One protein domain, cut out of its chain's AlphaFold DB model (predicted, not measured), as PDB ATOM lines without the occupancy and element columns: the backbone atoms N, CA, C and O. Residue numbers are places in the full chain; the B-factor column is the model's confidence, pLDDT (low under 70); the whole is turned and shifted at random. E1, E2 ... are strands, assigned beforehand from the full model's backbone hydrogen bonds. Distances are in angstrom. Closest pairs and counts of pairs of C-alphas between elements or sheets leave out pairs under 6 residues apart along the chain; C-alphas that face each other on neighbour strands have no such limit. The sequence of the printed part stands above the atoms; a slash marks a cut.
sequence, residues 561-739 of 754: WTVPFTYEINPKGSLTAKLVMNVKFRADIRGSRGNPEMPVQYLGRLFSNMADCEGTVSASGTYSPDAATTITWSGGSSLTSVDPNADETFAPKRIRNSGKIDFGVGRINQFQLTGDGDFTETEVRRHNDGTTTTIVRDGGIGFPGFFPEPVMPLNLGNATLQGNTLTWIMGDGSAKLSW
ATOM      1  N   TRP A 561       0.238  45.956 -40.688       89.81
ATOM      2  CA  TRP A 561       0.564  46.822 -39.559       89.81
ATOM      3  C   TRP A 561       0.965  45.945 -38.386       89.81
ATOM      4  O   TRP A 561       0.231  45.030 -38.035       89.81
ATOM      5  N   THR A 562       2.102  46.236 -37.759       91.38
ATOM      6  CA  THR A 562       2.461  45.664 -36.454       91.38
ATOM      7  C   THR A 562       2.375  46.779 -35.427       91.38
ATOM      8  O   THR A 562       3.178  47.707 -35.470       91.38
ATOM      9  N   VAL A 563       1.380  46.712 -34.546       89.00
ATOM     10  CA  VAL A 563       1.101  47.743 -33.546       89.00
ATOM     11  C   VAL A 563       1.466  47.227 -32.157       89.00
ATOM     12  O   VAL A 563       0.789  46.326 -31.654       89.00
ATOM     13  N   PRO A 564       2.515  47.781 -31.523       92.06
ATOM     14  CA  PRO A 564       2.831  47.471 -30.141       92.06
ATOM     15  C   PRO A 564       1.926  48.304 -29.222       92.06
ATOM     16  O   PRO A 564       2.151  49.495 -28.997       92.06
ATOM     17  N   PHE A 565       0.871  47.685 -28.708       88.38
ATOM     18  CA  PHE A 565      -0.006  48.270 -27.705       88.38
ATOM     19  C   PHE A 565       0.553  48.034 -26.305       88.38
ATOM     20  O   PHE A 565       0.998  46.940 -25.972       88.38
ATOM     21  N   THR A 566       0.477  49.052 -25.457       92.06
ATOM     22  CA  THR A 566       0.704  48.933 -24.016       92.06
ATOM     23  C   THR A 566      -0.571  49.321 -23.291       92.06
ATOM     24  O   THR A 566      -1.020  50.463 -23.406       92.06
ATOM     25  N   TYR A 567      -1.152  48.372 -22.563       87.62
ATOM     26  CA  TYR A 567      -2.320  48.571 -21.719       87.62
ATOM     27  C   TYR A 567      -1.923  48.442 -20.248       87.62
ATOM     28  O   TYR A 567      -1.441  47.396 -19.822       87.62
ATOM     29  N   GLU A 568      -2.088  49.516 -19.486       90.50
ATOM     30  CA  GLU A 568      -1.710  49.628 -18.078       90.50
ATOM     31  C   GLU A 568      -2.953  49.923 -17.235       90.50
ATOM     32  O   GLU A 568      -3.740  50.809 -17.565       90.50
ATOM     33  N   ILE A 569      -3.120  49.187 -16.140       88.06
ATOM     34  CA  ILE A 569      -4.207  49.327 -15.169       88.06
ATOM     35  C   ILE A 569      -3.562  49.631 -13.819       88.06
ATOM     36  O   ILE A 569      -2.760  48.837 -13.333       88.06
ATOM     37  N   ASN A 570      -3.936  50.747 -13.203       89.81
ATOM     38  CA  ASN A 570      -3.446  51.186 -11.898       89.81
ATOM     39  C   ASN A 570      -4.653  51.463 -10.986       89.81
ATOM     40  O   ASN A 570      -5.123  52.602 -10.946       89.81
ATOM     41  N   PRO A 571      -5.229  50.446 -10.320       83.44
ATOM     42  CA  PRO A 571      -6.478  50.610  -9.584       83.44
ATOM     43  C   PRO A 571      -6.302  51.378  -8.271       83.44
ATOM     44  O   PRO A 571      -7.032  52.327  -8.042       83.44
ATOM     45  N   LYS A 572      -5.364  50.977  -7.397       87.12
ATOM     46  CA  LYS A 572      -5.148  51.589  -6.074       87.12
ATOM     47  C   LYS A 572      -3.707  51.422  -5.606       87.12
ATOM     48  O   LYS A 572      -3.077  50.400  -5.872       87.12
ATOM     49  N   GLY A 573      -3.209  52.387  -4.833       88.44
ATOM     50  CA  GLY A 573      -1.851  52.343  -4.286       88.44
ATOM     51  C   GLY A 573      -0.794  52.248  -5.390       88.44
ATOM     52  O   GLY A 573      -0.833  53.011  -6.350       88.44
ATOM     53  N   SER A 574       0.139  51.305  -5.247       91.75
ATOM     54  CA  SER A 574       1.153  50.990  -6.265       91.75
ATOM     55  C   SER A 574       0.815  49.749  -7.099       91.75
ATOM     56  O   SER A 574       1.649  49.313  -7.891       91.75
ATOM     57  N   LEU A 575      -0.381  49.168  -6.924       90.62
ATOM     58  CA  LEU A 575      -0.826  48.022  -7.715       90.62
ATOM     59  C   LEU A 575      -0.882  48.404  -9.194       90.62
ATOM     60  O   LEU A 575      -1.490  49.410  -9.562       90.62
ATOM     61  N   THR A 576      -0.272  47.580 -10.037       91.19
ATOM     62  CA  THR A 576      -0.246  47.768 -11.483       91.19
ATOM     63  C   THR A 576      -0.371  46.434 -12.206       91.19
ATOM     64  O   THR A 576       0.235  45.434 -11.812       91.19
ATOM     65  N   ALA A 577      -1.148  46.417 -13.284       88.06
ATOM     66  CA  ALA A 577      -1.153  45.346 -14.267       88.06
ATOM     67  C   ALA A 577      -0.826  45.938 -15.638       88.06
ATOM     68  O   ALA A 577      -1.424  46.929 -16.057       88.06
ATOM     69  N   LYS A 578       0.130  45.332 -16.338       90.19
ATOM     70  CA  LYS A 578       0.645  45.809 -17.618       90.19
ATOM     71  C   LYS A 578       0.613  44.702 -18.655       90.19
ATOM     72  O   LYS A 578       1.238  43.657 -18.473       90.19
ATOM     73  N   LEU A 579      -0.073  44.968 -19.760       88.31
ATOM     74  CA  LEU A 579      -0.117  44.142 -20.957       88.31
ATOM     75  C   LEU A 579       0.654  44.859 -22.067       88.31
ATOM     76  O   LEU A 579       0.338  45.994 -22.417       88.31
ATOM     77  N   VAL A 580       1.648  44.190 -22.639       91.00
ATOM     78  CA  VAL A 580       2.389  44.643 -23.822       91.00
ATOM     79  C   VAL A 580       2.057  43.681 -24.952       91.00
ATOM     80  O   VAL A 580       2.307  42.489 -24.831       91.00
ATOM     81  N   MET A 581       1.450  44.172 -26.025       88.50
ATOM     82  CA  MET A 581       0.868  43.350 -27.086       88.50
ATOM     83  C   MET A 581       1.401  43.794 -28.441       88.50
ATOM     84  O   MET A 581       1.265  44.958 -28.795       88.50
ATOM     85  N   ASN A 582       1.934  42.872 -29.231       89.94
ATOM     86  CA  ASN A 582       2.285  43.080 -30.630       89.94
ATOM     87  C   ASN A 582       1.134  42.573 -31.502       89.94
ATOM     88  O   ASN A 582       1.088  41.405 -31.894       89.94
ATOM     89  N   VAL A 583       0.179  43.458 -31.789       85.12
ATOM     90  CA  VAL A 583      -0.994  43.117 -32.597       85.12
ATOM     91  C   VAL A 583      -0.682  43.371 -34.064       85.12
ATOM     92  O   VAL A 583      -0.314  44.480 -34.453       85.12
ATOM     93  N   LYS A 584      -0.835  42.337 -34.887       87.38
ATOM     94  CA  LYS A 584      -0.655  42.418 -36.332       87.38
ATOM     95  C   LYS A 584      -2.002  42.471 -37.033       87.38
ATOM     96  O   LYS A 584      -2.873  41.644 -36.780       87.38
ATOM     97  N   PHE A 585      -2.133  43.411 -37.959       84.44
ATOM     98  CA  PHE A 585      -3.274  43.530 -38.859       84.44
ATOM     99  C   PHE A 585      -2.796  43.321 -40.288       84.44
ATOM    100  O   PHE A 585      -1.738  43.836 -40.654       84.44
ATOM    101  N   ARG A 586      -3.570  42.593 -41.095       88.06
ATOM    102  CA  ARG A 586      -3.285  42.390 -42.517       88.06
ATOM    103  C   ARG A 586      -4.544  42.581 -43.352       88.06
ATOM    104  O   ARG A 586      -5.584  42.028 -43.007       88.06
ATOM    105  N   ALA A 587      -4.459  43.366 -44.423       88.62
ATOM    106  CA  ALA A 587      -5.583  43.600 -45.330       88.62
ATOM    107  C   ALA A 587      -5.124  44.056 -46.720       88.62
ATOM    108  O   ALA A 587      -4.085  44.701 -46.861       88.62
ATOM    109  N   ASP A 588      -5.946  43.791 -47.735       91.75
ATOM    110  CA  ASP A 588      -5.866  44.492 -49.019       91.75
ATOM    111  C   ASP A 588      -6.533  45.866 -48.875       91.75
ATOM    112  O   ASP A 588      -7.758  45.981 -48.915       91.75
ATOM    113  N   ILE A 589      -5.743  46.919 -48.674       88.31
ATOM    114  CA  ILE A 589      -6.261  48.298 -48.588       88.31
ATOM    115  C   ILE A 589      -6.329  49.002 -49.932       88.31
ATOM    116  O   ILE A 589      -6.638  50.189 -49.976       88.31
ATOM    117  N   ARG A 590      -6.049  48.295 -51.029       90.25
ATOM    118  CA  ARG A 590      -6.131  48.922 -52.335       90.25
ATOM    119  C   ARG A 590      -7.558  49.286 -52.673       90.25
ATOM    120  O   ARG A 590      -8.508  48.575 -52.327       90.25
ATOM    121  N   GLY A 591      -7.684  50.349 -53.444       89.00
ATOM    122  CA  GLY A 591      -8.885  50.571 -54.220       89.00
ATOM    123  C   GLY A 591      -9.011  49.533 -55.340       89.00
ATOM    124  O   GLY A 591      -8.030  48.945 -55.789       89.00
ATOM    125  N   SER A 592     -10.228  49.286 -55.812       90.06
ATOM    126  CA  SER A 592     -10.473  48.338 -56.905       90.06
ATOM    127  C   SER A 592     -11.528  48.860 -57.871       90.06
ATOM    128  O   SER A 592     -12.384  49.656 -57.488       90.06
ATOM    129  N   ARG A 593     -11.490  48.381 -59.117       91.75
ATOM    130  CA  ARG A 593     -12.512  48.653 -60.133       91.75
ATOM    131  C   ARG A 593     -13.307  47.385 -60.432       91.75
ATOM    132  O   ARG A 593     -12.724  46.316 -60.645       91.75
ATOM    133  N   GLY A 594     -14.632  47.520 -60.447       91.12
ATOM    134  CA  GLY A 594     -15.540  46.452 -60.872       91.12
ATOM    135  C   GLY A 594     -15.524  46.254 -62.389       91.12
ATOM    136  O   GLY A 594     -15.458  45.123 -62.852       91.12
ATOM    137  N   ASN A 595     -15.486  47.355 -63.147       94.38
ATOM    138  CA  ASN A 595     -15.406  47.372 -64.611       94.38
ATOM    139  C   ASN A 595     -14.277  48.308 -65.080       94.38
ATOM    140  O   ASN A 595     -13.860  49.166 -64.291       94.38
ATOM    141  N   PRO A 596     -13.810  48.185 -66.338       95.62
ATOM    142  CA  PRO A 596     -12.819  49.104 -66.891       95.62
ATOM    143  C   PRO A 596     -13.259  50.571 -66.778       95.62
ATOM    144  O   PRO A 596     -14.447  50.880 -66.897       95.62
ATOM    145  N   GLU A 597     -12.302  51.465 -66.533       92.38
ATOM    146  CA  GLU A 597     -12.452  52.925 -66.414       92.38
ATOM    147  C   GLU A 597     -13.412  53.418 -65.320       92.38
ATOM    148  O   GLU A 597     -13.646  54.621 -65.181       92.38
ATOM    149  N   MET A 598     -13.971  52.529 -64.495       90.62
ATOM    150  CA  MET A 598     -14.765  52.969 -63.353       90.62
ATOM    151  C   MET A 598     -13.894  53.724 -62.338       90.62
ATOM    152  O   MET A 598     -12.704  53.423 -62.188       90.62
ATOM    153  N   PRO A 599     -14.473  54.667 -61.572       90.94
ATOM    154  CA  PRO A 599     -13.789  55.240 -60.425       90.94
ATOM    155  C   PRO A 599     -13.292  54.145 -59.481       90.94
ATOM    156  O   PRO A 599     -13.972  53.140 -59.255       90.94
ATOM    157  N   VAL A 600     -12.106  54.357 -58.919       90.06
ATOM    158  CA  VAL A 600     -11.538  53.464 -57.909       90.06
ATOM    159  C   VAL A 600     -12.456  53.448 -56.686       90.06
ATOM    160  O   VAL A 600     -12.792  54.497 -56.139       90.06
ATOM    161  N   GLN A 601     -12.872  52.253 -56.262       87.69
ATOM    162  CA  GLN A 601     -13.746  52.065 -55.108       87.69
ATOM    163  C   GLN A 601     -12.962  51.548 -53.901       87.69
ATOM    164  O   GLN A 601     -12.236  50.556 -53.995       87.69
ATOM    165  N   TYR A 602     -13.186  52.179 -52.747       82.81
ATOM    166  CA  TYR A 602     -12.629  51.793 -51.450       82.81
ATOM    167  C   TYR A 602     -13.744  51.226 -50.582       82.81
ATOM    168  O   TYR A 602     -14.432  51.942 -49.859       82.81
ATOM    169  N   LEU A 603     -13.981  49.924 -50.716       74.31
ATOM    170  CA  LEU A 603     -15.017  49.256 -49.929       74.31
ATOM    171  C   LEU A 603     -14.512  49.024 -48.498       74.31
ATOM    172  O   LEU A 603     -13.333  48.718 -48.302       74.31
ATOM    173  N   GLY A 604     -15.403  49.126 -47.511       69.25
ATOM    174  CA  GLY A 604     -15.065  48.865 -46.111       69.25
ATOM    175  C   GLY A 604     -14.368  47.511 -45.943       69.25
ATOM    176  O   GLY A 604     -14.728  46.529 -46.597       69.25
ATOM    177  N   ARG A 605     -13.334  47.470 -45.100       71.31
ATOM    178  CA  ARG A 605     -12.535  46.266 -44.846       71.31
ATOM    179  C   ARG A 605     -12.799  45.740 -43.445       71.31
ATOM    180  O   ARG A 605     -12.902  46.519 -42.498       71.31
ATOM    181  N   LEU A 606     -12.890  44.417 -43.345       67.75
ATOM    182  CA  LEU A 606     -12.865  43.706 -42.076       67.75
ATOM    183  C   LEU A 606     -11.421  43.318 -41.784       67.75
ATOM    184  O   LEU A 606     -10.784  42.626 -42.576       67.75
ATOM    185  N   PHE A 607     -10.924  43.782 -40.647       69.25
ATOM    186  CA  PHE A 607      -9.651  43.345 -40.090       69.25
ATOM    187  C   PHE A 607      -9.940  42.355 -38.972       69.25
ATOM    188  O   PHE A 607     -10.795  42.637 -38.131       69.25
ATOM    189  N   SER A 608      -9.208  41.252 -38.930       66.12
ATOM    190  CA  SER A 608      -9.272  40.282 -37.835       66.12
ATOM    191  C   SER A 608      -7.898  40.111 -37.209       66.12
ATOM    192  O   SER A 608      -6.887  40.518 -37.791       66.12
ATOM    193  N   ASN A 609      -7.855  39.528 -36.010       67.00
ATOM    194  CA  ASN A 609      -6.590  39.158 -35.395       67.00
ATOM    195  C   ASN A 609      -5.868  38.116 -36.240       67.00
ATOM    196  O   ASN A 609      -6.444  37.116 -36.662       67.00
ATOM    197  N   MET A 610      -4.577  38.343 -36.437       77.12
ATOM    198  CA  MET A 610      -3.723  37.355 -37.072       77.12
ATOM    199  C   MET A 610      -3.236  36.357 -36.021       77.12
ATOM    200  O   MET A 610      -2.913  36.742 -34.898       77.12
ATOM    201  N   ALA A 611      -3.140  35.081 -36.393       79.50
ATOM    202  CA  ALA A 611      -2.702  34.010 -35.494       79.50
ATOM    203  C   ALA A 611      -1.276  34.211 -34.930       79.50
ATOM    204  O   ALA A 611      -0.919  33.616 -33.919       79.50
ATOM    205  N   ASP A 612      -0.479  35.088 -35.544       85.75
ATOM    206  CA  ASP A 612       0.884  35.437 -35.141       85.75
ATOM    207  C   ASP A 612       0.978  36.753 -34.339       85.75
ATOM    208  O   ASP A 612       2.046  37.380 -34.305       85.75
ATOM    209  N   CYS A 613      -0.132  37.198 -33.733       86.50
ATOM    210  CA  CYS A 613      -0.105  38.220 -32.685       86.50
ATOM    211  C   CYS A 613       0.391  37.606 -31.369       86.50
ATOM    212  O   CYS A 613       0.034  36.483 -31.010       86.50
ATOM    213  N   GLU A 614       1.173  38.376 -30.623       90.44
ATOM    214  CA  GLU A 614       1.818  37.929 -29.388       90.44
ATOM    215  C   GLU A 614       1.830  39.048 -28.348       90.44
ATOM    216  O   GLU A 614       1.546  40.209 -28.650       90.44
ATOM    217  N   GLY A 615       2.179  38.724 -27.112       90.00
ATOM    218  CA  GLY A 615       2.374  39.728 -26.082       90.00
ATOM    219  C   GLY A 615       2.867  39.148 -24.771       90.00
ATOM    220  O   GLY A 615       3.195  37.970 -24.657       90.00
ATOM    221  N   THR A 616       2.885  39.996 -23.759       91.38
ATOM    222  CA  THR A 616       3.184  39.644 -22.378       91.38
ATOM    223  C   THR A 616       2.244  40.390 -21.459       91.38
ATOM    224  O   THR A 616       1.849  41.522 -21.736       91.38
ATOM    225  N   VAL A 617       1.944  39.785 -20.328       87.62
ATOM    226  CA  VAL A 617       1.163  40.378 -19.255       87.62
ATOM    227  C   VAL A 617       1.921  40.195 -17.954       87.62
ATOM    228  O   VAL A 617       2.537  39.160 -17.727       87.62
ATOM    229  N   SER A 618       1.915  41.225 -17.121       91.00
ATOM    230  CA  SER A 618       2.602  41.247 -15.834       91.00
ATOM    231  C   SER A 618       1.761  42.007 -14.826       91.00
ATOM    232  O   SER A 618       1.041  42.936 -15.199       91.00
ATOM    233  N   ALA A 619       1.855  41.628 -13.559       89.88
ATOM    234  CA  ALA A 619       1.255  42.393 -12.486       89.88
ATOM    235  C   ALA A 619       2.185  42.500 -11.282       89.88
ATOM    236  O   ALA A 619       2.961  41.588 -10.999       89.88
ATOM    237  N   SER A 620       2.135  43.640 -10.598       93.69
ATOM    238  CA  SER A 620       3.014  43.939  -9.469       93.69
ATOM    239  C   SER A 620       2.431  45.018  -8.556       93.69
ATOM    240  O   SER A 620       1.423  45.642  -8.886       93.69
ATOM    241  N   GLY A 621       3.091  45.262  -7.426       93.31
ATOM    242  CA  GLY A 621       2.816  46.395  -6.547       93.31
ATOM    243  C   GLY A 621       2.045  46.024  -5.290       93.31
ATOM    244  O   GLY A 621       1.719  44.861  -5.053       93.31
ATOM    245  N   THR A 622       1.774  47.038  -4.472       91.94
ATOM    246  CA  THR A 622       1.102  46.902  -3.179       91.94
ATOM    247  C   THR A 622       0.066  47.997  -2.930       91.94
ATOM    248  O   THR A 622       0.206  49.141  -3.380       91.94
ATOM    249  N   TYR A 623      -0.972  47.659  -2.171       92.69
ATOM    250  CA  TYR A 623      -1.995  48.582  -1.689       92.69
ATOM    251  C   TYR A 623      -2.375  48.239  -0.250       92.69
ATOM    252  O   TYR A 623      -2.656  47.084   0.063       92.69
ATOM    253  N   SER A 624      -2.423  49.251   0.609       93.19
ATOM    254  CA  SER A 624      -2.855  49.105   1.997       93.19
ATOM    255  C   SER A 624      -4.191  49.827   2.178       93.19
ATOM    256  O   SER A 624      -4.185  51.054   2.302       93.19
ATOM    257  N   PRO A 625      -5.341  49.122   2.140       88.31
ATOM    258  CA  PRO A 625      -6.645  49.760   2.334       88.31
ATOM    259  C   PRO A 625      -6.808  50.353   3.739       88.31
ATOM    260  O   PRO A 625      -7.564  51.305   3.922       88.31
ATOM    261  N   ASP A 626      -6.069  49.821   4.713       93.12
ATOM    262  CA  ASP A 626      -5.973  50.304   6.084       93.12
ATOM    263  C   ASP A 626      -4.587  49.958   6.671       93.12
ATOM    264  O   ASP A 626      -3.741  49.358   6.008       93.12
ATOM    265  N   ALA A 627      -4.329  50.356   7.921       90.00
ATOM    266  CA  ALA A 627      -3.048  50.107   8.592       90.00
ATOM    267  C   ALA A 627      -2.790  48.621   8.921       90.00
ATOM    268  O   ALA A 627      -1.658  48.247   9.234       90.00
ATOM    269  N   ALA A 628      -3.833  47.790   8.891       93.25
ATOM    270  CA  ALA A 628      -3.782  46.378   9.239       93.25
ATOM    271  C   ALA A 628      -3.608  45.485   8.002       93.25
ATOM    272  O   ALA A 628      -3.094  44.379   8.121       93.25
ATOM    273  N   THR A 629      -3.993  45.952   6.819       93.44
ATOM    274  CA  THR A 629      -4.113  45.123   5.620       93.44
ATOM    275  C   THR A 629      -3.145  45.582   4.539       93.44
ATOM    276  O   THR A 629      -3.031  46.767   4.243       93.44
ATOM    277  N   THR A 630      -2.441  44.648   3.904       94.38
ATOM    278  CA  THR A 630      -1.620  44.902   2.710       94.38
ATOM    279  C   THR A 630      -1.943  43.873   1.644       94.38
ATOM    280  O   THR A 630      -1.847  42.673   1.882       94.38
ATOM    281  N   ILE A 631      -2.304  44.349   0.463       91.25
ATOM    282  CA  ILE A 631      -2.567  43.553  -0.731       91.25
ATOM    283  C   ILE A 631      -1.359  43.702  -1.651       91.25
ATOM    284  O   ILE A 631      -0.926  44.822  -1.908       91.25
ATOM    285  N   THR A 632      -0.813  42.589  -2.133       91.62
ATOM    286  CA  THR A 632       0.326  42.543  -3.061       91.62
ATOM    287  C   THR A 632      -0.057  41.771  -4.310       91.62
ATOM    288  O   THR A 632      -0.614  40.677  -4.213       91.62
ATOM    289  N   TRP A 633       0.277  42.313  -5.476       91.19
ATOM    290  CA  TRP A 633       0.152  41.620  -6.753       91.19
ATOM    291  C   TRP A 633       1.512  41.118  -7.225       91.19
ATOM    292  O   TRP A 633       2.526  41.797  -7.060       91.19
ATOM    293  N   SER A 634       1.536  39.933  -7.827       90.25
ATOM    294  CA  SER A 634       2.699  39.416  -8.551       90.25
ATOM    295  C   SER A 634       2.272  38.414  -9.622       90.25
ATOM    296  O   SER A 634       1.199  37.810  -9.527       90.25
ATOM    297  N   GLY A 635       3.111  38.237 -10.641       89.50
ATOM    298  CA  GLY A 635       2.917  37.232 -11.683       89.50
ATOM    299  C   GLY A 635       2.992  37.800 -13.094       89.50
ATOM    300  O   GLY A 635       3.155  39.005 -13.310       89.50
ATOM    301  N   GLY A 636       2.885  36.906 -14.071       86.81
ATOM    302  CA  GLY A 636       2.907  37.256 -15.481       86.81
ATOM    303  C   GLY A 636       2.816  36.039 -16.392       86.81
ATOM    304  O   GLY A 636       2.892  34.901 -15.935       86.81
ATOM    305  N   SER A 637       2.636  36.287 -17.687       87.50
ATOM    306  CA  SER A 637       2.656  35.252 -18.725       87.50
ATOM    307  C   SER A 637       2.878  35.844 -20.117       87.50
ATOM    308  O   SER A 637       2.799  37.060 -20.320       87.50
ATOM    309  N   SER A 638       3.143  34.972 -21.084       87.56
ATOM    310  CA  SER A 638       3.079  35.283 -22.507       87.56
ATOM    311  C   SER A 638       1.637  35.193 -23.008       87.56
ATOM    312  O   SER A 638       0.859  34.344 -22.583       87.56
ATOM    313  N   LEU A 639       1.288  36.076 -23.936       84.12
ATOM    314  CA  LEU A 639       0.017  36.083 -24.647       84.12
ATOM    315  C   LEU A 639       0.250  35.572 -26.071       84.12
ATOM    316  O   LEU A 639       1.185  36.006 -26.743       84.12
ATOM    317  N   THR A 640      -0.636  34.711 -26.548       83.44
ATOM    318  CA  THR A 640      -0.694  34.242 -27.934       83.44
ATOM    319  C   THR A 640      -2.065  34.542 -28.517       83.44
ATOM    320  O   THR A 640      -3.067  34.589 -27.797       83.44
ATOM    321  N   SER A 641      -2.142  34.753 -29.828       78.31
ATOM    322  CA  SER A 641      -3.441  34.876 -30.476       78.31
ATOM    323  C   SER A 641      -4.199  33.555 -30.443       78.31
ATOM    324  O   SER A 641      -3.632  32.489 -30.674       78.31
ATOM    325  N   VAL A 642      -5.497  33.647 -30.188       72.00
ATOM    326  CA  VAL A 642      -6.453  32.555 -30.361       72.00
ATOM    327  C   VAL A 642      -7.496  32.987 -31.374       72.00
ATOM    328  O   VAL A 642      -7.773  34.181 -31.522       72.00
ATOM    329  N   ASP A 643      -8.070  32.027 -32.095       62.22
ATOM    330  CA  ASP A 643      -9.235  32.328 -32.922       62.22
ATOM    331  C   ASP A 643     -10.352  32.815 -31.982       62.22
ATOM    332  O   ASP A 643     -10.718  32.077 -31.065       62.22
ATOM    333  N   PRO A 644     -10.895  34.033 -32.175       56.56
ATOM    334  CA  PRO A 644     -11.914  34.600 -31.296       56.56
ATOM    335  C   PRO A 644     -13.192  33.766 -31.237       56.56
ATOM    336  O   PRO A 644     -14.049  34.002 -30.386       56.56
ATOM    337  N   ASN A 645     -13.327  32.817 -32.160       55.12
ATOM    338  CA  ASN A 645     -14.442  31.914 -32.234       55.12
ATOM    339  C   ASN A 645     -14.075  30.459 -31.900       55.12
ATOM    340  O   ASN A 645     -14.960  29.614 -31.998       55.12
ATOM    341  N   ALA A 646     -12.826  30.102 -31.588       60.78
ATOM    342  CA  ALA A 646     -12.544  28.742 -31.121       60.78
ATOM    343  C   ALA A 646     -13.411  28.443 -29.884       60.78
ATOM    344  O   ALA A 646     -13.548  29.305 -29.015       60.78
ATOM    345  N   ASP A 647     -14.018  27.251 -29.823       53.72
ATOM    346  CA  ASP A 647     -14.743  26.804 -28.630       53.72
ATOM    347  C   ASP A 647     -13.733  26.686 -27.491       53.72
ATOM    348  O   ASP A 647     -12.980  25.717 -27.379       53.72
ATOM    349  N   GLU A 648     -13.657  27.728 -26.671       53.66
ATOM    350  CA  GLU A 648     -12.766  27.733 -25.531       53.66
ATOM    351  C   GLU A 648     -13.442  27.005 -24.375       53.66
ATOM    352  O   GLU A 648     -14.408  27.483 -23.776       53.66
ATOM    353  N   THR A 649     -12.881  25.857 -24.001       55.38
ATOM    354  CA  THR A 649     -13.024  25.357 -22.638       55.38
ATOM    355  C   THR A 649     -12.532  26.452 -21.693       55.38
ATOM    356  O   THR A 649     -11.349  26.796 -21.719       55.38
ATOM    357  N   PHE A 650     -13.438  27.013 -20.891       55.44
ATOM    358  CA  PHE A 650     -13.148  27.996 -19.850       55.44
ATOM    359  C   PHE A 650     -12.017  27.489 -18.940       55.44
ATOM    360  O   PHE A 650     -12.244  26.663 -18.056       55.44
ATOM    361  N   ALA A 651     -10.791  27.968 -19.159       57.81
ATOM    362  CA  ALA A 651      -9.665  27.687 -18.281       57.81
ATOM    363  C   ALA A 651      -9.584  28.796 -17.213       57.81
ATOM    364  O   ALA A 651      -9.453  29.968 -17.570       57.81
ATOM    365  N   PRO A 652      -9.624  28.471 -15.906       53.38
ATOM    366  CA  PRO A 652      -9.682  29.460 -14.820       53.38
ATOM    367  C   PRO A 652      -8.416  30.324 -14.655       53.38
ATOM    368  O   PRO A 652      -8.400  31.206 -13.807       53.38
ATOM    369  N   LYS A 653      -7.361  30.093 -15.448       57.53
ATOM    370  CA  LYS A 653      -6.095  30.851 -15.428       57.53
ATOM    371  C   LYS A 653      -5.856  31.688 -16.692       57.53
ATOM    372  O   LYS A 653      -4.730  32.122 -16.936       57.53
ATOM    373  N   ARG A 654      -6.889  31.885 -17.516       63.94
ATOM    374  CA  ARG A 654      -6.750  32.524 -18.825       63.94
ATOM    375  C   ARG A 654      -7.019  34.020 -18.766       63.94
ATOM    376  O   ARG A 654      -8.091  34.473 -18.374       63.94
ATOM    377  N   ILE A 655      -6.057  34.790 -19.251       63.44
ATOM    378  CA  ILE A 655      -6.204  36.216 -19.531       63.44
ATOM    379  C   ILE A 655      -6.759  36.353 -20.930       63.44
ATOM    380  O   ILE A 655      -6.239  35.714 -21.835       63.44
ATOM    381  N   ARG A 656      -7.762  37.212 -21.123       66.19
ATOM    382  CA  ARG A 656      -8.286  37.553 -22.446       66.19
ATOM    383  C   ARG A 656      -8.259  39.063 -22.633       66.19
ATOM    384  O   ARG A 656      -8.911  39.795 -21.896       66.19
ATOM    385  N   ASN A 657      -7.539  39.528 -23.647       64.12
ATOM    386  CA  ASN A 657      -7.687  40.887 -24.152       64.12
ATOM    387  C   ASN A 657      -8.506  40.831 -25.438       64.12
ATOM    388  O   ASN A 657      -8.163  40.068 -26.342       64.12
ATOM    389  N   SER A 658      -9.575  41.623 -25.515       64.81
ATOM    390  CA  SER A 658     -10.307  41.786 -26.762       64.81
ATOM    391  C   SER A 658     -10.679  43.232 -27.022       64.81
ATOM    392  O   SER A 658     -10.982  43.974 -26.088       64.81
ATOM    393  N   GLY A 659     -10.674  43.626 -28.291       60.16
ATOM    394  CA  GLY A 659     -11.012  44.982 -28.700       60.16
ATOM    395  C   GLY A 659     -11.687  45.003 -30.061       60.16
ATOM    396  O   GLY A 659     -11.366  44.204 -30.935       60.16
ATOM    397  N   LYS A 660     -12.624  45.934 -30.238       62.88
ATOM    398  CA  LYS A 660     -13.249  46.278 -31.519       62.88
ATOM    399  C   LYS A 660     -12.980  47.758 -31.770       62.88
ATOM    400  O   LYS A 660     -13.114  48.559 -30.848       62.88
ATOM    401  N   ILE A 661     -12.651  48.125 -33.005       59.59
ATOM    402  CA  ILE A 661     -12.560  49.532 -33.412       59.59
ATOM    403  C   ILE A 661     -13.576  49.752 -34.532       59.59
ATOM    404  O   ILE A 661     -13.555  49.050 -35.541       59.59
ATOM    405  N   ASP A 662     -14.483  50.702 -34.328       57.12
ATOM    406  CA  ASP A 662     -15.498  51.108 -35.302       57.12
ATOM    407  C   ASP A 662     -15.174  52.528 -35.775       57.12
ATOM    408  O   ASP A 662     -14.947  53.416 -34.952       57.12
ATOM    409  N   PHE A 663     -15.111  52.748 -37.083       57.69
ATOM    410  CA  PHE A 663     -14.913  54.070 -37.675       57.69
ATOM    411  C   PHE A 663     -15.860  54.246 -38.863       57.69
ATOM    412  O   PHE A 663     -16.282  53.280 -39.487       57.69
ATOM    413  N   GLY A 664     -16.195  55.490 -39.223       46.38
ATOM    414  CA  GLY A 664     -17.230  55.779 -40.231       46.38
ATOM    415  C   GLY A 664     -17.008  55.177 -41.632       46.38
ATOM    416  O   GLY A 664     -17.925  55.199 -42.445       46.38
ATOM    417  N   VAL A 665     -15.819  54.631 -41.916       47.09
ATOM    418  CA  VAL A 665     -15.445  54.000 -43.198       47.09
ATOM    419  C   VAL A 665     -15.024  52.523 -43.071       47.09
ATOM    420  O   VAL A 665     -14.562  51.930 -44.045       47.09
ATOM    421  N   GLY A 666     -15.172  51.894 -41.898       54.41
ATOM    422  CA  GLY A 666     -14.799  50.489 -41.707       54.41
ATOM    423  C   GLY A 666     -14.824  50.005 -40.256       54.41
ATOM    424  O   GLY A 666     -14.980  50.774 -39.314       54.41
ATOM    425  N   ARG A 667     -14.661  48.691 -40.081       60.84
ATOM    426  CA  ARG A 667     -14.718  48.027 -38.775       60.84
ATOM    427  C   ARG A 667     -13.543  47.068 -38.637       60.84
ATOM    428  O   ARG A 667     -13.409  46.121 -39.408       60.84
ATOM    429  N   ILE A 668     -12.728  47.266 -37.609       60.69
ATOM    430  CA  ILE A 668     -11.827  46.222 -37.117       60.69
ATOM    431  C   ILE A 668     -12.699  45.286 -36.278       60.69
ATOM    432  O   ILE A 668     -13.305  45.715 -35.290       60.69
ATOM    433  N   ASN A 669     -12.839  44.030 -36.716       57.84
ATOM    434  CA  ASN A 669     -13.543  43.007 -35.948       57.84
ATOM    435  C   ASN A 669     -12.821  42.749 -34.624       57.84
ATOM    436  O   ASN A 669     -11.698  43.200 -34.404       57.84
ATOM    437  N   GLN A 670     -13.503  42.056 -33.716       61.88
ATOM    438  CA  GLN A 670     -12.955  41.761 -32.401       61.88
ATOM    439  C   GLN A 670     -11.634  40.991 -32.547       61.88
ATOM    440  O   GLN A 670     -11.637  39.877 -33.060       61.88
ATOM    441  N   PHE A 671     -10.517  41.573 -32.106       65.06
ATOM    442  CA  PHE A 671      -9.271  40.822 -31.942       65.06
ATOM    443  C   PHE A 671      -9.254  40.164 -30.564       65.06
ATOM    444  O   PHE A 671      -9.836  40.715 -29.630       65.06
ATOM    445  N   GLN A 672      -8.605  39.001 -30.437       68.19
ATOM    446  CA  GLN A 672      -8.420  38.313 -29.159       68.19
ATOM    447  C   GLN A 672      -6.971  37.833 -28.977       68.19
ATOM    448  O   GLN A 672      -6.373  37.217 -29.865       68.19
ATOM    449  N   LEU A 673      -6.408  38.137 -27.807       67.75
ATOM    450  CA  LEU A 673      -5.143  37.595 -27.312       67.75
ATOM    451  C   LEU A 673      -5.399  36.912 -25.976       67.75
ATOM    452  O   LEU A 673      -6.047  37.504 -25.106       67.75
ATOM    453  N   THR A 674      -4.861  35.706 -25.802       68.75
ATOM    454  CA  THR A 674      -4.972  34.973 -24.544       68.75
ATOM    455  C   THR A 674      -3.642  34.447 -24.052       68.75
ATOM    456  O   THR A 674      -2.778  34.094 -24.845       68.75
ATOM    457  N   GLY A 675      -3.492  34.342 -22.740       61.91
ATOM    458  CA  GLY A 675      -2.365  33.651 -22.128       61.91
ATOM    459  C   GLY A 675      -2.796  33.006 -20.828       61.91
ATOM    460  O   GLY A 675      -3.598  33.583 -20.092       61.91
ATOM    461  N   ASP A 676      -2.266  31.819 -20.563       67.88
ATOM    462  CA  ASP A 676      -2.447  31.138 -19.289       67.88
ATOM    463  C   ASP A 676      -1.285  31.549 -18.382       67.88
ATOM    464  O   ASP A 676      -0.121  31.401 -18.759       67.88
ATOM    465  N   GLY A 677      -1.571  32.136 -17.223       65.12
ATOM    466  CA  GLY A 677      -0.528  32.644 -16.333       65.12
ATOM    467  C   GLY A 677      -0.816  32.431 -14.862       65.12
ATOM    468  O   GLY A 677      -1.970  32.335 -14.442       65.12
ATOM    469  N   ASP A 678       0.254  32.390 -14.075       74.94
ATOM    470  CA  ASP A 678       0.171  32.303 -12.624       74.94
ATOM    471  C   ASP A 678       0.172  33.719 -12.041       74.94
ATOM    472  O   ASP A 678       1.208  34.367 -11.887       74.94
ATOM    473  N   PHE A 679      -1.032  34.216 -11.758       81.31
ATOM    474  CA  PHE A 679      -1.263  35.489 -11.080       81.31
ATOM    475  C   PHE A 679      -1.600  35.231  -9.629       81.31
ATOM    476  O   PHE A 679      -2.501  34.442  -9.333       81.31
ATOM    477  N   THR A 680      -0.895  35.930  -8.746       82.94
ATOM    478  CA  THR A 680      -1.045  35.777  -7.305       82.94
ATOM    479  C   THR A 680      -1.409  37.116  -6.684       82.94
ATOM    480  O   THR A 680      -0.669  38.096  -6.817       82.94
ATOM    481  N   GLU A 681      -2.530  37.147  -5.969       87.56
ATOM    482  CA  GLU A 681      -2.842  38.210  -5.020       87.56
ATOM    483  C   GLU A 681      -2.566  37.704  -3.604       87.56
ATOM    484  O   GLU A 681      -3.112  36.689  -3.176       87.56
ATOM    485  N   THR A 682      -1.702  38.402  -2.871       89.62
ATOM    486  CA  THR A 682      -1.397  38.091  -1.471       89.62
ATOM    487  C   THR A 682      -1.948  39.188  -0.577       89.62
ATOM    488  O   THR A 682      -1.484  40.324  -0.632       89.62
ATOM    489  N   GLU A 683      -2.914  38.848   0.265       92.56
ATOM    490  CA  GLU A 683      -3.464  39.736   1.282       92.56
ATOM    491  C   GLU A 683      -2.912  39.355   2.654       92.56
ATOM    492  O   GLU A 683      -3.125  38.246   3.139       92.56
ATOM    493  N   VAL A 684      -2.208  40.283   3.295       93.44
ATOM    494  CA  VAL A 684      -1.688  40.141   4.655       93.44
ATOM    495  C   VAL A 684      -2.506  41.034   5.578       93.44
ATOM    496  O   VAL A 684      -2.463  42.253   5.437       93.44
ATOM    497  N   ARG A 685      -3.233  40.438   6.528       94.25
ATOM    498  CA  ARG A 685      -3.970  41.145   7.587       94.25
ATOM    499  C   ARG A 685      -3.265  40.979   8.918       94.25
ATOM    500  O   ARG A 685      -3.090  39.853   9.368       94.25
ATOM    501  N   ARG A 686      -2.894  42.078   9.559       93.00
ATOM    502  CA  ARG A 686      -2.372  42.132  10.921       93.00
ATOM    503  C   ARG A 686      -3.528  42.339  11.897       93.00
ATOM    504  O   ARG A 686      -4.255  43.320  11.799       93.00
ATOM    505  N   HIS A 687      -3.681  41.430  12.846       91.12
ATOM    506  CA  HIS A 687      -4.699  41.507  13.890       91.12
ATOM    507  C   HIS A 687      -4.226  42.382  15.055       91.12
ATOM    508  O   HIS A 687      -3.034  42.660  15.205       91.12
ATOM    509  N   ASN A 688      -5.161  42.805  15.909       90.56
ATOM    510  CA  ASN A 688      -4.864  43.658  17.070       90.56
ATOM    511  C   ASN A 688      -3.899  43.003  18.078       90.56
ATOM    512  O   ASN A 688      -3.254  43.709  18.846       90.56
ATOM    513  N   ASP A 689      -3.790  41.672  18.071       91.12
ATOM    514  CA  ASP A 689      -2.856  40.898  18.899       91.12
ATOM    515  C   ASP A 689      -1.439  40.793  18.293       91.12
ATOM    516  O   ASP A 689      -0.560  40.156  18.871       91.12
ATOM    517  N   GLY A 690      -1.205  41.418  17.134       87.19
ATOM    518  CA  GLY A 690       0.066  41.397  16.414       87.19
ATOM    519  C   GLY A 690       0.262  40.194  15.488       87.19
ATOM    520  O   GLY A 690       1.238  40.181  14.735       87.19
ATOM    521  N   THR A 691      -0.646  39.211  15.486       92.75
ATOM    522  CA  THR A 691      -0.589  38.075  14.553       92.75
ATOM    523  C   THR A 691      -0.959  38.504  13.133       92.75
ATOM    524  O   THR A 691      -1.613  39.526  12.923       92.75
ATOM    525  N   THR A 692      -0.534  37.738  12.125       93.12
ATOM    526  CA  THR A 692      -0.864  38.007  10.719       93.12
ATOM    527  C   THR A 692      -1.566  36.823  10.070       93.12
ATOM    528  O   THR A 692      -1.104  35.691  10.194       93.12
ATOM    529  N   THR A 693      -2.627  37.081   9.309       94.56
ATOM    530  CA  THR A 693      -3.216  36.114   8.375       94.56
ATOM    531  C   THR A 693      -2.808  36.471   6.955       94.56
ATOM    532  O   THR A 693      -3.035  37.598   6.517       94.56
ATOM    533  N   THR A 694      -2.241  35.506   6.233       93.38
ATOM    534  CA  THR A 694      -1.920  35.629   4.807       93.38
ATOM    535  C   THR A 694      -2.914  34.812   3.997       93.38
ATOM    536  O   THR A 694      -3.027  33.604   4.188       93.38
ATOM    537  N   ILE A 695      -3.628  35.470   3.090       90.12
ATOM    538  CA  ILE A 695      -4.516  34.836   2.119       90.12
ATOM    539  C   ILE A 695      -3.849  34.973   0.756       90.12
ATOM    540  O   ILE A 695      -3.597  36.086   0.302       90.12
ATOM    541  N   VAL A 696      -3.561  33.843   0.115       86.69
ATOM    542  CA  VAL A 696      -3.036  33.792  -1.252       86.69
ATOM    543  C   VAL A 696      -4.178  33.382  -2.173       86.69
ATOM    544  O   VAL A 696      -4.781  32.327  -1.979       86.69
ATOM    545  N   ARG A 697      -4.517  34.240  -3.135       84.50
ATOM    546  CA  ARG A 697      -5.518  33.969  -4.169       84.50
ATOM    547  C   ARG A 697      -4.795  33.703  -5.485       84.50
ATOM    548  O   ARG A 697      -4.234  34.623  -6.085       84.50
ATOM    549  N   ASP A 698      -4.819  32.445  -5.907       72.56
ATOM    550  CA  ASP A 698      -4.250  32.006  -7.180       72.56
ATOM    551  C   ASP A 698      -5.217  32.266  -8.344       72.56
ATOM    552  O   ASP A 698      -6.436  32.333  -8.172       72.56
ATOM    553  N   GLY A 699      -4.673  32.388  -9.556       64.31
ATOM    554  CA  GLY A 699      -5.460  32.540 -10.786       64.31
ATOM    555  C   GLY A 699      -6.007  33.949 -11.011       64.31
ATOM    556  O   GLY A 699      -6.890  34.138 -11.839       64.31
ATOM    557  N   GLY A 700      -5.499  34.945 -10.281       59.56
ATOM    558  CA  GLY A 700      -5.906  36.337 -10.465       59.56
ATOM    559  C   GLY A 700      -7.325  36.666  -9.984       59.56
ATOM    560  O   GLY A 700      -7.863  37.712 -10.350       59.56
ATOM    561  N   ILE A 701      -7.923  35.813  -9.144       52.59
ATOM    562  CA  ILE A 701      -9.220  36.042  -8.492       52.59
ATOM    563  C   ILE A 701      -9.068  37.222  -7.513       52.59
ATOM    564  O   ILE A 701      -8.710  37.033  -6.354       52.59
ATOM    565  N   GLY A 702      -9.276  38.449  -7.997       52.91
ATOM    566  CA  GLY A 702      -9.059  39.689  -7.234       52.91
ATOM    567  C   GLY A 702      -8.617  40.886  -8.083       52.91
ATOM    568  O   GLY A 702      -8.820  42.033  -7.690       52.91
ATOM    569  N   PHE A 703      -8.098  40.650  -9.292       61.81
ATOM    570  CA  PHE A 703      -7.691  41.728 -10.190       61.81
ATOM    571  C   PHE A 703      -8.909  42.330 -10.921       61.81
ATOM    572  O   PHE A 703      -9.591  41.619 -11.665       61.81
ATOM    573  N   PRO A 704      -9.177  43.648 -10.812       53.84
ATOM    574  CA  PRO A 704     -10.143  44.327 -11.670       53.84
ATOM    575  C   PRO A 704      -9.781  44.107 -13.149       53.84
ATOM    576  O   PRO A 704      -8.741  44.569 -13.617       53.84
ATOM    577  N   GLY A 705     -10.625  43.376 -13.878       52.75
ATOM    578  CA  GLY A 705     -10.413  43.010 -15.286       52.75
ATOM    579  C   GLY A 705     -10.061  41.539 -15.549       52.75
ATOM    580  O   GLY A 705     -10.017  41.154 -16.713       52.75
ATOM    581  N   PHE A 706      -9.858  40.710 -14.515       53.22
ATOM    582  CA  PHE A 706      -9.554  39.278 -14.652       53.22
ATOM    583  C   PHE A 706     -10.647  38.427 -13.992       53.22
ATOM    584  O   PHE A 706     -10.605  38.168 -12.798       53.22
ATOM    585  N   PHE A 707     -11.612  37.985 -14.804       47.59
ATOM    586  CA  PHE A 707     -12.663  37.005 -14.486       47.59
ATOM    587  C   PHE A 707     -13.686  37.333 -13.354       47.59
ATOM    588  O   PHE A 707     -13.355  37.948 -12.345       47.59
ATOM    589  N   PRO A 708     -14.957  36.880 -13.483       43.66
ATOM    590  CA  PRO A 708     -15.531  36.257 -14.673       43.66
ATOM    591  C   PRO A 708     -15.888  37.263 -15.757       43.66
ATOM    592  O   PRO A 708     -15.566  37.016 -16.908       43.66
ATOM    593  N   GLU A 709     -16.443  38.423 -15.415       50.94
ATOM    594  CA  GLU A 709     -16.803  39.436 -16.408       50.94
ATOM    595  C   GLU A 709     -16.853  40.846 -15.804       50.94
ATOM    596  O   GLU A 709     -17.920  41.367 -15.488       50.94
ATOM    597  N   PRO A 710     -15.723  41.553 -15.728       47.41
ATOM    598  CA  PRO A 710     -15.727  42.976 -15.952       47.41
ATOM    599  C   PRO A 710     -15.218  43.164 -17.375       47.41
ATOM    600  O   PRO A 710     -14.029  43.385 -17.607       47.41
ATOM    601  N   VAL A 711     -16.132  43.116 -18.353       51.88
ATOM    602  CA  VAL A 711     -15.971  44.020 -19.496       51.88
ATOM    603  C   VAL A 711     -15.783  45.376 -18.836       51.88
ATOM    604  O   VAL A 711     -16.685  45.818 -18.136       51.88
ATOM    605  N   MET A 712     -14.604  45.986 -18.923       53.44
ATOM    606  CA  MET A 712     -14.465  47.374 -18.504       53.44
ATOM    607  C   MET A 712     -15.027  48.201 -19.656       53.44
ATOM    608  O   MET A 712     -14.314  48.378 -20.647       53.44
ATOM    609  N   PRO A 713     -16.305  48.641 -19.615       53.12
ATOM    610  CA  PRO A 713     -16.820  49.474 -20.680       53.12
ATOM    611  C   PRO A 713     -15.973  50.740 -20.709       53.12
ATOM    612  O   PRO A 713     -15.864  51.465 -19.718       53.12
ATOM    613  N   LEU A 714     -15.370  51.007 -21.859       56.81
ATOM    614  CA  LEU A 714     -14.808  52.311 -22.152       56.81
ATOM    615  C   LEU A 714     -15.966  53.312 -22.161       56.81
ATOM    616  O   LEU A 714     -16.670  53.461 -23.158       56.81
ATOM    617  N   ASN A 715     -16.192  53.981 -21.030       60.56
ATOM    618  CA  ASN A 715     -17.080  55.130 -20.991       60.56
ATOM    619  C   ASN A 715     -16.335  56.307 -21.626       60.56
ATOM    620  O   ASN A 715     -15.525  56.965 -20.972       60.56
ATOM    621  N   LEU A 716     -16.609  56.555 -22.910       60.16
ATOM    622  CA  LEU A 716     -15.993  57.642 -23.673       60.16
ATOM    623  C   LEU A 716     -16.182  59.018 -23.010       60.16
ATOM    624  O   LEU A 716     -15.358  59.895 -23.230       60.16
ATOM    625  N   GLY A 717     -17.205  59.198 -22.163       70.44
ATOM    626  CA  GLY A 717     -17.419  60.439 -21.411       70.44
ATOM    627  C   GLY A 717     -16.333  60.750 -20.371       70.44
ATOM    628  O   GLY A 717     -16.145  61.915 -20.036       70.44
ATOM    629  N   ASN A 718     -15.586  59.738 -19.907       77.56
ATOM    630  CA  ASN A 718     -14.521  59.871 -18.900       77.56
ATOM    631  C   ASN A 718     -13.131  59.508 -19.448       77.56
ATOM    632  O   ASN A 718     -12.169  59.379 -18.683       77.56
ATOM    633  N   ALA A 719     -13.025  59.294 -20.758       82.12
ATOM    634  CA  ALA A 719     -11.774  58.965 -21.414       82.12
ATOM    635  C   ALA A 719     -11.178  60.219 -22.063       82.12
ATOM    636  O   ALA A 719     -11.865  60.980 -22.736       82.12
ATOM    637  N   THR A 720      -9.878  60.421 -21.885       85.50
ATOM    638  CA  THR A 720      -9.113  61.457 -22.581       85.50
ATOM    639  C   THR A 720      -8.221  60.786 -23.613       85.50
ATOM    640  O   THR A 720      -7.376  59.961 -23.261       85.50
ATOM    641  N   LEU A 721      -8.406  61.138 -24.886       84.62
ATOM    642  CA  LEU A 721      -7.505  60.756 -25.968       84.62
ATOM    643  C   LEU A 721      -6.505  61.894 -26.205       84.62
ATOM    644  O   LEU A 721      -6.893  62.985 -26.616       84.62
ATOM    645  N   GLN A 722      -5.221  61.639 -25.964       87.88
ATOM    646  CA  GLN A 722      -4.132  62.572 -26.249       87.88
ATOM    647  C   GLN A 722      -3.098  61.887 -27.147       87.88
ATOM    648  O   GLN A 722      -2.328  61.031 -26.709       87.88
ATOM    649  N   GLY A 723      -3.090  62.255 -28.431       89.38
ATOM    650  CA  GLY A 723      -2.289  61.559 -29.438       89.38
ATOM    651  C   GLY A 723      -2.683  60.082 -29.524       89.38
ATOM    652  O   GLY A 723      -3.858  59.756 -29.652       89.38
ATOM    653  N   ASN A 724      -1.701  59.189 -29.403       88.19
ATOM    654  CA  ASN A 724      -1.902  57.737 -29.408       88.19
ATOM    655  C   ASN A 724      -2.003  57.149 -27.986       88.19
ATOM    656  O   ASN A 724      -1.508  56.056 -27.711       88.19
ATOM    657  N   THR A 725      -2.540  57.915 -27.039       90.56
ATOM    658  CA  THR A 725      -2.762  57.476 -25.659       90.56
ATOM    659  C   THR A 725      -4.194  57.775 -25.257       90.56
ATOM    660  O   THR A 725      -4.632  58.922 -25.303       90.56
ATOM    661  N   LEU A 726      -4.904  56.736 -24.839       87.12
ATOM    662  CA  LEU A 726      -6.237  56.790 -24.273       87.12
ATOM    663  C   LEU A 726      -6.136  56.506 -22.775       87.12
ATOM    664  O   LEU A 726      -5.744  55.408 -22.387       87.12
ATOM    665  N   THR A 727      -6.501  57.477 -21.946       88.75
ATOM    666  CA  THR A 727      -6.502  57.343 -20.483       88.75
ATOM    667  C   THR A 727      -7.920  57.507 -19.962       88.75
ATOM    668  O   THR A 727      -8.626  58.410 -20.404       88.75
ATOM    669  N   TRP A 728      -8.348  56.681 -19.012       88.56
ATOM    670  CA  TRP A 728      -9.644  56.832 -18.350       88.56
ATOM    671  C   TRP A 728      -9.558  56.492 -16.865       88.56
ATOM    672  O   TRP A 728      -8.720  55.700 -16.430       88.56
ATOM    673  N   ILE A 729     -10.421  57.128 -16.077       83.75
ATOM    674  CA  ILE A 729     -10.475  56.969 -14.620       83.75
ATOM    675  C   ILE A 729     -11.405  55.808 -14.254       83.75
ATOM    676  O   ILE A 729     -12.490  55.667 -14.821       83.75
ATOM    677  N   MET A 730     -10.985  54.988 -13.293       78.94
ATOM    678  CA  MET A 730     -11.708  53.815 -12.796       78.94
ATOM    679  C   MET A 730     -11.892  53.939 -11.279       78.94
ATOM    680  O   MET A 730     -11.144  53.348 -10.505       78.94
ATOM    681  N   GLY A 731     -12.857  54.748 -10.838       82.38
ATOM    682  CA  GLY A 731     -13.002  55.060  -9.413       82.38
ATOM    683  C   GLY A 731     -11.791  55.838  -8.892       82.38
ATOM    684  O   GLY A 731     -11.551  56.955  -9.341       82.38
ATOM    685  N   ASP A 732     -11.035  55.249  -7.964       81.81
ATOM    686  CA  ASP A 732      -9.773  55.783  -7.431       81.81
ATOM    687  C   ASP A 732      -8.526  55.377  -8.238       81.81
ATOM    688  O   ASP A 732      -7.413  55.788  -7.905       81.81
ATOM    689  N   GLY A 733      -8.717  54.624  -9.323       85.25
ATOM    690  CA  GLY A 733      -7.660  54.187 -10.226       85.25
ATOM    691  C   GLY A 733      -7.685  54.834 -11.602       85.25
ATOM    692  O   GLY A 733      -8.543  55.650 -11.942       85.25
ATOM    693  N   SER A 734      -6.754  54.409 -12.448       87.50
ATOM    694  CA  SER A 734      -6.699  54.787 -13.860       87.50
ATOM    695  C   SER A 734      -6.314  53.607 -14.738       87.50
ATOM    696  O   SER A 734      -5.594  52.704 -14.312       87.50
ATOM    697  N   ALA A 735      -6.796  53.617 -15.970       87.12
ATOM    698  CA  ALA A 735      -6.320  52.743 -17.023       87.12
ATOM    699  C   ALA A 735      -5.826  53.578 -18.200       87.12
ATOM    700  O   ALA A 735      -6.301  54.688 -18.454       87.12
ATOM    701  N   LYS A 736      -4.836  53.034 -18.898       89.19
ATOM    702  CA  LYS A 736      -4.150  53.690 -20.001       89.19
ATOM    703  C   LYS A 736      -3.878  52.679 -21.102       89.19
ATOM    704  O   LYS A 736      -3.176  51.700 -20.883       89.19
ATOM    705  N   LEU A 737      -4.377  52.945 -22.302       87.62
ATOM    706  CA  LEU A 737      -3.985  52.260 -23.531       87.62
ATOM    707  C   LEU A 737      -3.115  53.208 -24.353       87.62
ATOM    708  O   LEU A 737      -3.522  54.329 -24.640       87.62
ATOM    709  N   SER A 738      -1.929  52.772 -24.752       90.81
ATOM    710  CA  SER A 738      -1.022  53.568 -25.581       90.81
ATOM    711  C   SER A 738      -0.417  52.745 -26.708       90.81
ATOM    712  O   SER A 738      -0.229  51.537 -26.572       90.81
ATOM    713  N   TRP A 739      -0.131  53.399 -27.829       91.75
ATOM    714  CA  TRP A 739       0.548  52.808 -28.981       91.75
ATOM    715  C   TRP A 739       1.438  53.859 -29.661       91.75
ATOM    716  O   TRP A 739       1.171  55.055 -29.560       91.75
TER     717      TRP A 739
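This is residues 561 to 739 of the 754 residues of an uncharacterized protein of Luteolibacter luteus (UniProt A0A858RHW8). Picture one long, twisted slab of antiparallel strands that forks at one side: E9, E10, E11, E1, E2, E3 and E4 stand side by side, and beyond E4 the slab parts into the hairpin of E7 and E8, which reaches out toward one end, and the hairpin of E5 and E6, which folds back over one face of the slab but stays apart from E1. The long link after E2 reaches out at the opposite end as far as Pro 596, and the link from E8 to E9 passes over the same face as E5 and E6. The printed part has 179 residues with no named helix and eleven named strands, E1 to E11 in order along the chain, in one branched sheet whose neighbour pairs are antiparallel; the class is all strand. The whole is loose, with a radius of gyration of the C-alphas of 20.5 A, and a rod in outline, spanning 87 by 35 by 22 A.

Find C-alpha 561 at (0.564, 46.822, -39.559); from there E1 runs through residues 561 to 570, 28.3 A from first to last C-alpha. E2 returns through residues 576 to 587, 34.5 A, with z falling to C-alpha 587 at (-5.583, 43.600, -45.330). Look next at E3, residues 614 to 623, 29.9 A, and E4, residues 629 to 641, 37.5 A, the longest strand by residues. E5 takes residues 654 to 663, 29.8 A, and E6 residues 666 to 676, 32.1 A. E7 follows as residues 678 to 686, 25.6 A, and E8 as residues 692 to 698, 19.2 A. Three shorter strands come last: E9, residues 719 to 722, E10, residues 725 to 730, and E11, residues 733 to 738, which ends at C-alpha 738 at (-1.022, 53.568, -25.581).

Begin at E1, which has E2 on one side and E11 on the other. E1, E2, E3 and E4 form a meander, each strand the antiparallel neighbour of the one before. In the hairpin of E1 and E2, look at N 563 and O 583, 2.8 A apart and within hydrogen-bond range; between E2 and E3, also a hairpin, N 578 and O 618 are 2.8 A apart. Between E3 and E4, N 617 and O 637 are 2.9 A apart. E4 has three neighbours: E3 on one side, and on the other side E7 beside residues 629 to 635 and E6 beside residues 638 to 641. E4 bends by 52 degrees at residue 638. Between E4 and E7, N 632 and O 682 are within hydrogen-bond range at 2.8 A, and between E4 and E6, N 640 and O 674 are within hydrogen-bond range at 2.8 A. E6 runs on into E7 across a break of 1 residue, at 67 degrees, and the two meet only through their link. In the hairpin of E5 and E6, N 657 and O 673 are 2.9 A apart; in that of E7 and E8, N 683 and O 695 are 2.8 A apart. E9, E10 and E11 form a second meander, with N 720 and O 727 at 2.8 A and N 726 and O 737 at 2.8 A. Between E1 and E11, antiparallel neighbours, N 568 and O 736 are within hydrogen-bond range at 2.8 A. The edge strands are E5, E8 and E9; E5 and E8 are apart.

The C-alphas of Pro 596 and Asp 689, the two farthest apart, are 86.8 A from each other. The sheet is twisted, its C-alphas lying up to 8.6 A off its best plane. The printed part has no cut. Three links are long: E2 to E3, 26 residues; E4 to E5, 12 residues; and E8 to E9, 20 residues. In the first, residues 606 to 607 pair parallel with residues 667 to 668 of E6. The mean pLDDT of the printed part is 78.5; the model's confidence is under 70 at 58 residues, among them 643 to 677 and 699 to 716.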